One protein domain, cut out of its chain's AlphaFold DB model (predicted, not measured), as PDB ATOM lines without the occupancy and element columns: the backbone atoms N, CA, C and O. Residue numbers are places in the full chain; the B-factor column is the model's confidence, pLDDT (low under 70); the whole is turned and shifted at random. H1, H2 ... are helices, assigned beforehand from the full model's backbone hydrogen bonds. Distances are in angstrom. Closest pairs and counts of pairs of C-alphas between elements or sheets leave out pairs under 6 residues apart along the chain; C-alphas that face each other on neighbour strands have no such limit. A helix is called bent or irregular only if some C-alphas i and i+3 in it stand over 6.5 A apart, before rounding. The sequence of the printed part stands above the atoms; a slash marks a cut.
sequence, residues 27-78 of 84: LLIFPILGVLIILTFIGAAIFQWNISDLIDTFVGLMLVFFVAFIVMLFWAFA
ATOM      1  N   LEU A  27      36.037 -17.303  -8.855       89.88
ATOM      2  CA  LEU A  27      34.996 -16.441  -8.284       89.88
ATOM      3  C   LEU A  27      35.350 -15.927  -6.881       89.88
ATOM      4  O   LEU A  27      34.719 -14.984  -6.415       89.88
ATOM      5  N   LEU A  28      36.370 -16.485  -6.218       90.88
ATOM      6  CA  LEU A  28      36.838 -15.996  -4.917       90.88
ATOM      7  C   LEU A  28      37.453 -14.592  -4.993       90.88
ATOM      8  O   LEU A  28      37.569 -13.928  -3.966       90.88
ATOM      9  N   ILE A  29      37.783 -14.094  -6.188       90.50
ATOM     10  CA  ILE A  29      38.258 -12.716  -6.355       90.50
ATOM     11  C   ILE A  29      37.205 -11.685  -5.922       90.50
ATOM     12  O   ILE A  29      37.549 -10.676  -5.313       90.50
ATOM     13  N   PHE A  30      35.916 -11.957  -6.160       91.31
ATOM     14  CA  PHE A  30      34.822 -11.044  -5.822       91.31
ATOM     15  C   PHE A  30      34.657 -10.822  -4.311       91.31
ATOM     16  O   PHE A  30      34.660  -9.662  -3.897       91.31
ATOM     17  N   PRO A  31      34.554 -11.862  -3.455       90.75
ATOM     18  CA  PRO A  31      34.488 -11.656  -2.014       90.75
ATOM     19  C   PRO A  31      35.774 -11.037  -1.454       90.75
ATOM     20  O   PRO A  31      35.679 -10.204  -0.558       90.75
ATOM     21  N   ILE A  32      36.957 -11.357  -1.999       94.38
ATOM     22  CA  ILE A  32      38.216 -10.708  -1.586       94.38
ATOM     23  C   ILE A  32      38.151  -9.199  -1.850       94.38
ATOM     24  O   ILE A  32      38.429  -8.402  -0.955       94.38
ATOM     25  N   LEU A  33      37.733  -8.794  -3.051       93.06
ATOM     26  CA  LEU A  33      37.566  -7.382  -3.400       93.06
ATOM     27  C   LEU A  33      36.502  -6.700  -2.534       93.06
ATOM     28  O   LEU A  33      36.721  -5.581  -2.074       93.06
ATOM     29  N   GLY A  34      35.391  -7.380  -2.243       92.31
ATOM     30  CA  GLY A  34      34.367  -6.882  -1.322       92.31
ATOM     31  C   GLY A  34      34.918  -6.610   0.080       92.31
ATOM     32  O   GLY A  34      34.679  -5.539   0.636       92.31
ATOM     33  N   VAL A  35      35.720  -7.530   0.627       95.94
ATOM     34  CA  VAL A  35      36.391  -7.341   1.925       95.94
ATOM     35  C   VAL A  35      37.337  -6.137   1.887       95.94
ATOM     36  O   VAL A  35      37.310  -5.320   2.804       95.94
ATOM     37  N   LEU A  36      38.130  -5.972   0.823       95.50
ATOM     38  CA  LEU A  36      39.033  -4.822   0.677       95.50
ATOM     39  C   LEU A  36      38.284  -3.480   0.616       95.50
ATOM     40  O   LEU A  36      38.720  -2.495   1.219       95.50
ATOM     41  N   ILE A  37      37.140  -3.439  -0.070       92.81
ATOM     42  CA  ILE A  37      36.281  -2.250  -0.129       92.81
ATOM     43  C   ILE A  37      35.723  -1.929   1.264       92.81
ATOM     44  O   ILE A  37      35.799  -0.785   1.709       92.81
ATOM     45  N   ILE A  38      35.230  -2.935   1.990       94.38
ATOM     46  CA  ILE A  38      34.739  -2.754   3.365       94.38
ATOM     47  C   ILE A  38      35.850  -2.220   4.276       94.38
ATOM     48  O   ILE A  38      35.626  -1.257   5.008       94.38
ATOM     49  N   LEU A  39      37.057  -2.788   4.208       96.50
ATOM     50  CA  LEU A  39      38.203  -2.307   4.986       96.50
ATOM     51  C   LEU A  39      38.552  -0.851   4.656       96.50
ATOM     52  O   LEU A  39      38.908  -0.091   5.555       96.50
ATOM     53  N   THR A  40      38.395  -0.444   3.397       92.75
ATOM     54  CA  THR A  40      38.593   0.948   2.972       92.75
ATOM     55  C   THR A  40      37.560   1.874   3.614       92.75
ATOM     56  O   THR A  40      37.936   2.918   4.144       92.75
ATOM     57  N   PHE A  41      36.280   1.487   3.645       93.56
ATOM     58  CA  PHE A  41      35.238   2.265   4.328       93.56
ATOM     59  C   PHE A  41      35.455   2.340   5.839       93.56
ATOM     60  O   PHE A  41      35.282   3.408   6.424       93.56
ATOM     61  N   ILE A  42      35.881   1.244   6.470       96.38
ATOM     62  CA  ILE A  42      36.249   1.231   7.892       96.38
ATOM     63  C   ILE A  42      37.409   2.201   8.142       96.38
ATOM     64  O   ILE A  42      37.337   3.017   9.059       96.38
ATOM     65  N   GLY A  43      38.453   2.160   7.311       96.25
ATOM     66  CA  GLY A  43      39.575   3.095   7.391       96.25
ATOM     67  C   GLY A  43      39.124   4.547   7.241       96.25
ATOM     68  O   GLY A  43      39.443   5.381   8.087       96.25
ATOM     69  N   ALA A  44      38.309   4.840   6.229       95.38
ATOM     70  CA  ALA A  44      37.768   6.177   6.020       95.38
ATOM     71  C   ALA A  44      36.920   6.659   7.207       95.38
ATOM     72  O   ALA A  44      37.020   7.823   7.582       95.38
ATOM     73  N   ALA A  45      36.144   5.774   7.839       94.75
ATOM     74  CA  ALA A  45      35.354   6.101   9.022       94.75
ATOM     75  C   ALA A  45      36.231   6.397  10.253       94.75
ATOM     76  O   ALA A  45      35.969   7.361  10.970       94.75
ATOM     77  N   ILE A  46      37.283   5.602  10.485       98.19
ATOM     78  CA  ILE A  46      38.194   5.770  11.631       98.19
ATOM     79  C   ILE A  46      39.035   7.040  11.487       98.19
ATOM     80  O   ILE A  46      39.161   7.813  12.434       98.19
ATOM     81  N   PHE A  47      39.613   7.260  10.306       97.00
ATOM     82  CA  PHE A  47      40.527   8.374  10.047       97.00
ATOM     83  C   PHE A  47      39.830   9.615   9.471       97.00
ATOM     84  O   PHE A  47      40.501  10.589   9.140       97.00
ATOM     85  N   GLN A  48      38.498   9.578   9.352       93.50
ATOM     86  CA  GLN A  48      37.662  10.643   8.788       93.50
ATOM     87  C   GLN A  48      38.130  11.113   7.401       93.50
ATOM     88  O   GLN A  48      38.129  12.305   7.091       93.50
ATOM     89  N   TRP A  49      38.546  10.176   6.547       94.12
ATOM     90  CA  TRP A  49      38.950  10.503   5.181       94.12
ATOM     91  C   TRP A  49      37.751  10.985   4.370       94.12
ATOM     92  O   TRP A  49      36.710  10.326   4.326       94.12
ATOM     93  N   ASN A  50      37.910  12.114   3.673       92.44
ATOM     94  CA  ASN A  50      36.915  12.539   2.701       92.44
ATOM     95  C   ASN A  50      37.036  11.669   1.449       92.44
ATOM     96  O   ASN A  50      37.942  11.841   0.638       92.44
ATOM     97  N   ILE A  51      36.105  10.732   1.322       90.75
ATOM     98  CA  ILE A  51      36.013   9.805   0.198       90.75
ATOM     99  C   ILE A  51      34.802  10.096  -0.697       90.75
ATOM    100  O   ILE A  51      34.454   9.235  -1.495       90.75
ATOM    101  N   SER A  52      34.161  11.272  -0.591       88.81
ATOM    102  CA  SER A  52      32.957  11.598  -1.386       88.81
ATOM    103  C   SER A  52      33.182  11.404  -2.882       88.81
ATOM    104  O   SER A  52      32.414  10.695  -3.524       88.81
ATOM    105  N   ASP A  53      34.291  11.922  -3.411       87.88
ATOM    106  CA  ASP A  53      34.641  11.787  -4.831       87.88
ATOM    107  C   ASP A  53      34.912  10.322  -5.233       87.88
ATOM    108  O   ASP A  53      34.792   9.928  -6.394       87.88
ATOM    109  N   LEU A  54      35.266   9.481  -4.257       89.69
ATOM    110  CA  LEU A  54      35.549   8.064  -4.454       89.69
ATOM    111  C   LEU A  54      34.271   7.210  -4.445       89.69
ATOM    112  O   LEU A  54      34.275   6.121  -5.018       89.69
ATOM    113  N   ILE A  55      33.175   7.687  -3.839       90.19
ATOM    114  CA  ILE A  55      31.903   6.947  -3.755       90.19
ATOM    115  C   ILE A  55      31.337   6.687  -5.151       90.19
ATOM    116  O   ILE A  55      31.010   5.541  -5.458       90.19
ATOM    117  N   ASP A  56      31.288   7.702  -6.015       92.06
ATOM    118  CA  ASP A  56      30.782   7.549  -7.387       92.06
ATOM    119  C   ASP A  56      31.605   6.519  -8.170       92.06
ATOM    120  O   ASP A  56      31.068   5.657  -8.874       92.06
ATOM    121  N   THR A  57      32.923   6.538  -7.961       91.88
ATOM    122  CA  THR A  57      33.839   5.553  -8.542       91.88
ATOM    123  C   THR A  57      33.557   4.147  -8.008       91.88
ATOM    124  O   THR A  57      33.527   3.193  -8.787       91.88
ATOM    125  N   PHE A  58      33.300   3.990  -6.705       91.69
ATOM    126  CA  PHE A  58      32.959   2.694  -6.113       91.69
ATOM    127  C   PHE A  58      31.618   2.150  -6.599       91.69
ATOM    128  O   PHE A  58      31.515   0.949  -6.843       91.69
ATOM    129  N   VAL A  59      30.610   3.002  -6.784       91.69
ATOM    130  CA  VAL A  59      29.320   2.591  -7.361       91.69
ATOM    131  C   VAL A  59      29.520   2.084  -8.791       91.69
ATOM    132  O   VAL A  59      29.034   1.004  -9.135       91.69
ATOM    133  N   GLY A  60      30.301   2.802  -9.604       93.25
ATOM    134  CA  GLY A  60      30.677   2.348 -10.945       93.25
ATOM    135  C   GLY A  60      31.432   1.013 -10.928       93.25
ATOM    136  O   GLY A  60      31.086   0.090 -11.667       93.25
ATOM    137  N   LEU A  61      32.414   0.870 -10.034       92.62
ATOM    138  CA  LEU A  61      33.180  -0.365  -9.849       92.62
ATOM    139  C   LEU A  61      32.276  -1.543  -9.447       92.62
ATOM    140  O   LEU A  61      32.417  -2.636  -9.992       92.62
ATOM    141  N   MET A  62      31.327  -1.326  -8.531       91.50
ATOM    142  CA  MET A  62      30.361  -2.341  -8.093       91.50
ATOM    143  C   MET A  62      29.491  -2.827  -9.256       91.50
ATOM    144  O   MET A  62      29.285  -4.033  -9.396       91.50
ATOM    145  N   LEU A  63      29.030  -1.922 -10.125       95.31
ATOM    146  CA  LEU A  63      28.274  -2.289 -11.327       95.31
ATOM    147  C   LEU A  63      29.119  -3.109 -12.309       95.31
ATOM    148  O   LEU A  63      28.652  -4.129 -12.821       95.31
ATOM    149  N   VAL A  64      30.373  -2.712 -12.538       95.38
ATOM    150  CA  VAL A  64      31.303  -3.471 -13.391       95.38
ATOM    151  C   VAL A  64      31.553  -4.864 -12.814       95.38
ATOM    152  O   VAL A  64      31.480  -5.852 -13.546       95.38
ATOM    153  N   PHE A  65      31.791  -4.973 -11.505       92.75
ATOM    154  CA  PHE A  65      31.963  -6.266 -10.844       92.75
ATOM    155  C   PHE A  65      30.712  -7.123 -10.892       92.75
ATOM    156  O   PHE A  65      30.837  -8.328 -11.082       92.75
ATOM    157  N   PHE A  66      29.525  -6.536 -10.786       92.75
ATOM    158  CA  PHE A  66      28.282  -7.278 -10.942       92.75
ATOM    159  C   PHE A  66      28.188  -7.919 -12.332       92.75
ATOM    160  O   PHE A  66      27.988  -9.129 -12.440       92.75
ATOM    161  N   VAL A  67      28.412  -7.149 -13.400       96.62
ATOM    162  CA  VAL A  67      28.391  -7.688 -14.772       96.62
ATOM    163  C   VAL A  67      29.480  -8.747 -14.960       96.62
ATOM    164  O   VAL A  67      29.205  -9.832 -15.477       96.62
ATOM    165  N   ALA A  68      30.701  -8.475 -14.493       95.25
ATOM    166  CA  ALA A  68      31.807  -9.427 -14.558       95.25
ATOM    167  C   ALA A  68      31.500 -10.725 -13.794       95.25
ATOM    168  O   ALA A  68      31.826 -11.808 -14.277       95.25
ATOM    169  N   PHE A  69      30.839 -10.635 -12.639       92.75
ATOM    170  CA  PHE A  69      30.426 -11.786 -11.840       92.75
ATOM    171  C   PHE A  69      29.433 -12.658 -12.599       92.75
ATOM    172  O   PHE A  69      29.634 -13.868 -12.688       92.75
ATOM    173  N   ILE A  70      28.414 -12.056 -13.216       94.81
ATOM    174  CA  ILE A  70      27.453 -12.785 -14.049       94.81
ATOM    175  C   ILE A  70      28.169 -13.508 -15.199       94.81
ATOM    176  O   ILE A  70      27.978 -14.710 -15.381       94.81
ATOM    177  N   VAL A  71      29.054 -12.822 -15.931       94.88
ATOM    178  CA  VAL A  71      29.844 -13.433 -17.017       94.88
ATOM    179  C   VAL A  71      30.704 -14.591 -16.501       94.88
ATOM    180  O   VAL A  71      30.731 -15.665 -17.109       94.88
ATOM    181  N   MET A  72      31.381 -14.407 -15.366       92.56
ATOM    182  CA  MET A  72      32.210 -15.451 -14.768       92.56
ATOM    183  C   MET A  72      31.391 -16.637 -14.262       92.56
ATOM    184  O   MET A  72      31.873 -17.762 -14.366       92.56
ATOM    185  N   LEU A  73      30.168 -16.433 -13.764       90.88
ATOM    186  CA  LEU A  73      29.269 -17.530 -13.399       90.88
ATOM    187  C   LEU A  73      28.938 -18.386 -14.622       90.88
ATOM    188  O   LEU A  73      29.130 -19.602 -14.582       90.88
ATOM    189  N   PHE A  74      28.520 -17.765 -15.729       91.75
ATOM    190  CA  PHE A  74      28.255 -18.494 -16.972       91.75
ATOM    191  C   PHE A  74      29.492 -19.256 -17.455       91.75
ATOM    192  O   PHE A  74      29.401 -20.432 -17.803       91.75
ATOM    193  N   TRP A  75      30.668 -18.628 -17.416       89.69
ATOM    194  CA  TRP A  75      31.927 -19.283 -17.775       89.69
ATOM    195  C   TRP A  75      32.302 -20.440 -16.833       89.69
ATOM    196  O   TRP A  75      32.817 -21.475 -17.281       89.69
ATOM    197  N   ALA A  76      32.046 -20.288 -15.534       87.69
ATOM    198  CA  ALA A  76      32.376 -21.284 -14.526       87.69
ATOM    199  C   ALA A  76      31.502 -22.538 -14.637       87.69
ATOM    200  O   ALA A  76      32.022 -23.642 -14.459       87.69
ATOM    201  N   PHE A  77      30.222 -22.372 -14.980       85.75
ATOM    202  CA  PHE A  77      29.274 -23.470 -15.184       85.75
ATOM    203  C   PHE A  77      29.238 -24.012 -16.619       85.75
ATOM    204  O   PHE A  77      28.625 -25.053 -16.854       85.75
ATOM    205  N   ALA A  78      29.896 -23.355 -17.579       86.44
ATOM    206  CA  ALA A  78      29.944 -23.838 -18.953       86.44
ATOM    207  C   ALA A  78      30.602 -25.235 -19.037       86.44
ATOM    208  O   ALA A  78      31.686 -25.433 -18.465       86.44
TER     209      ALA A  78
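Overview. This is residues 27 to 78 of the 84 residues of an uncharacterized protein of Chloroflexi bacterium (UniProt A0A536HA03). Two long helices, H1 then H2, run opposite ways as a narrow wedge, wide open at the end where residues 48 to 51 join them and closest where Phe 30 comes near Phe 69. The last turns of H2 reach beyond the beginning of H1. The printed part has 52 residues with two named helices and no named strand, and its class is all helix. It is a loose rod, with a radius of gyration of the C-alphas of 13.6 A and spans of 45 by 19 by 7 A.

Along the chain. H1, residues 29 to 47, begins at C-alpha 29 (38.258, -12.716, -6.355) and is 26.8 A long from first to last C-alpha. H2, residues 52 to 77, is 37.9 A long and ends at C-alpha 77 (29.274, -23.470, -15.184). H2 is neither bent nor irregular, but only just: C-alphas 53 and 56 are 6.3 A apart.

Arrangement. H1 and H2 are close but not clearly touching; their closest C-alphas, of Phe 30 and Phe 69, are 7.5 A apart. They have a shallow tilt of 16 degrees, opposite ways. Each O i to N i+4 pair is within hydrogen-bond range in H1, and 20 of 22 in H2.

Size, cuts and confidence. The C-alphas farthest apart, of Gln 48 and Ala 78, are 44.9 A apart. The link from H1 to H2 is tight. Residues 42 to 48, of which 42 to 47 belong to H1, stand free. The printed part has no cut, and no printed residue is under 70 in pLDDT.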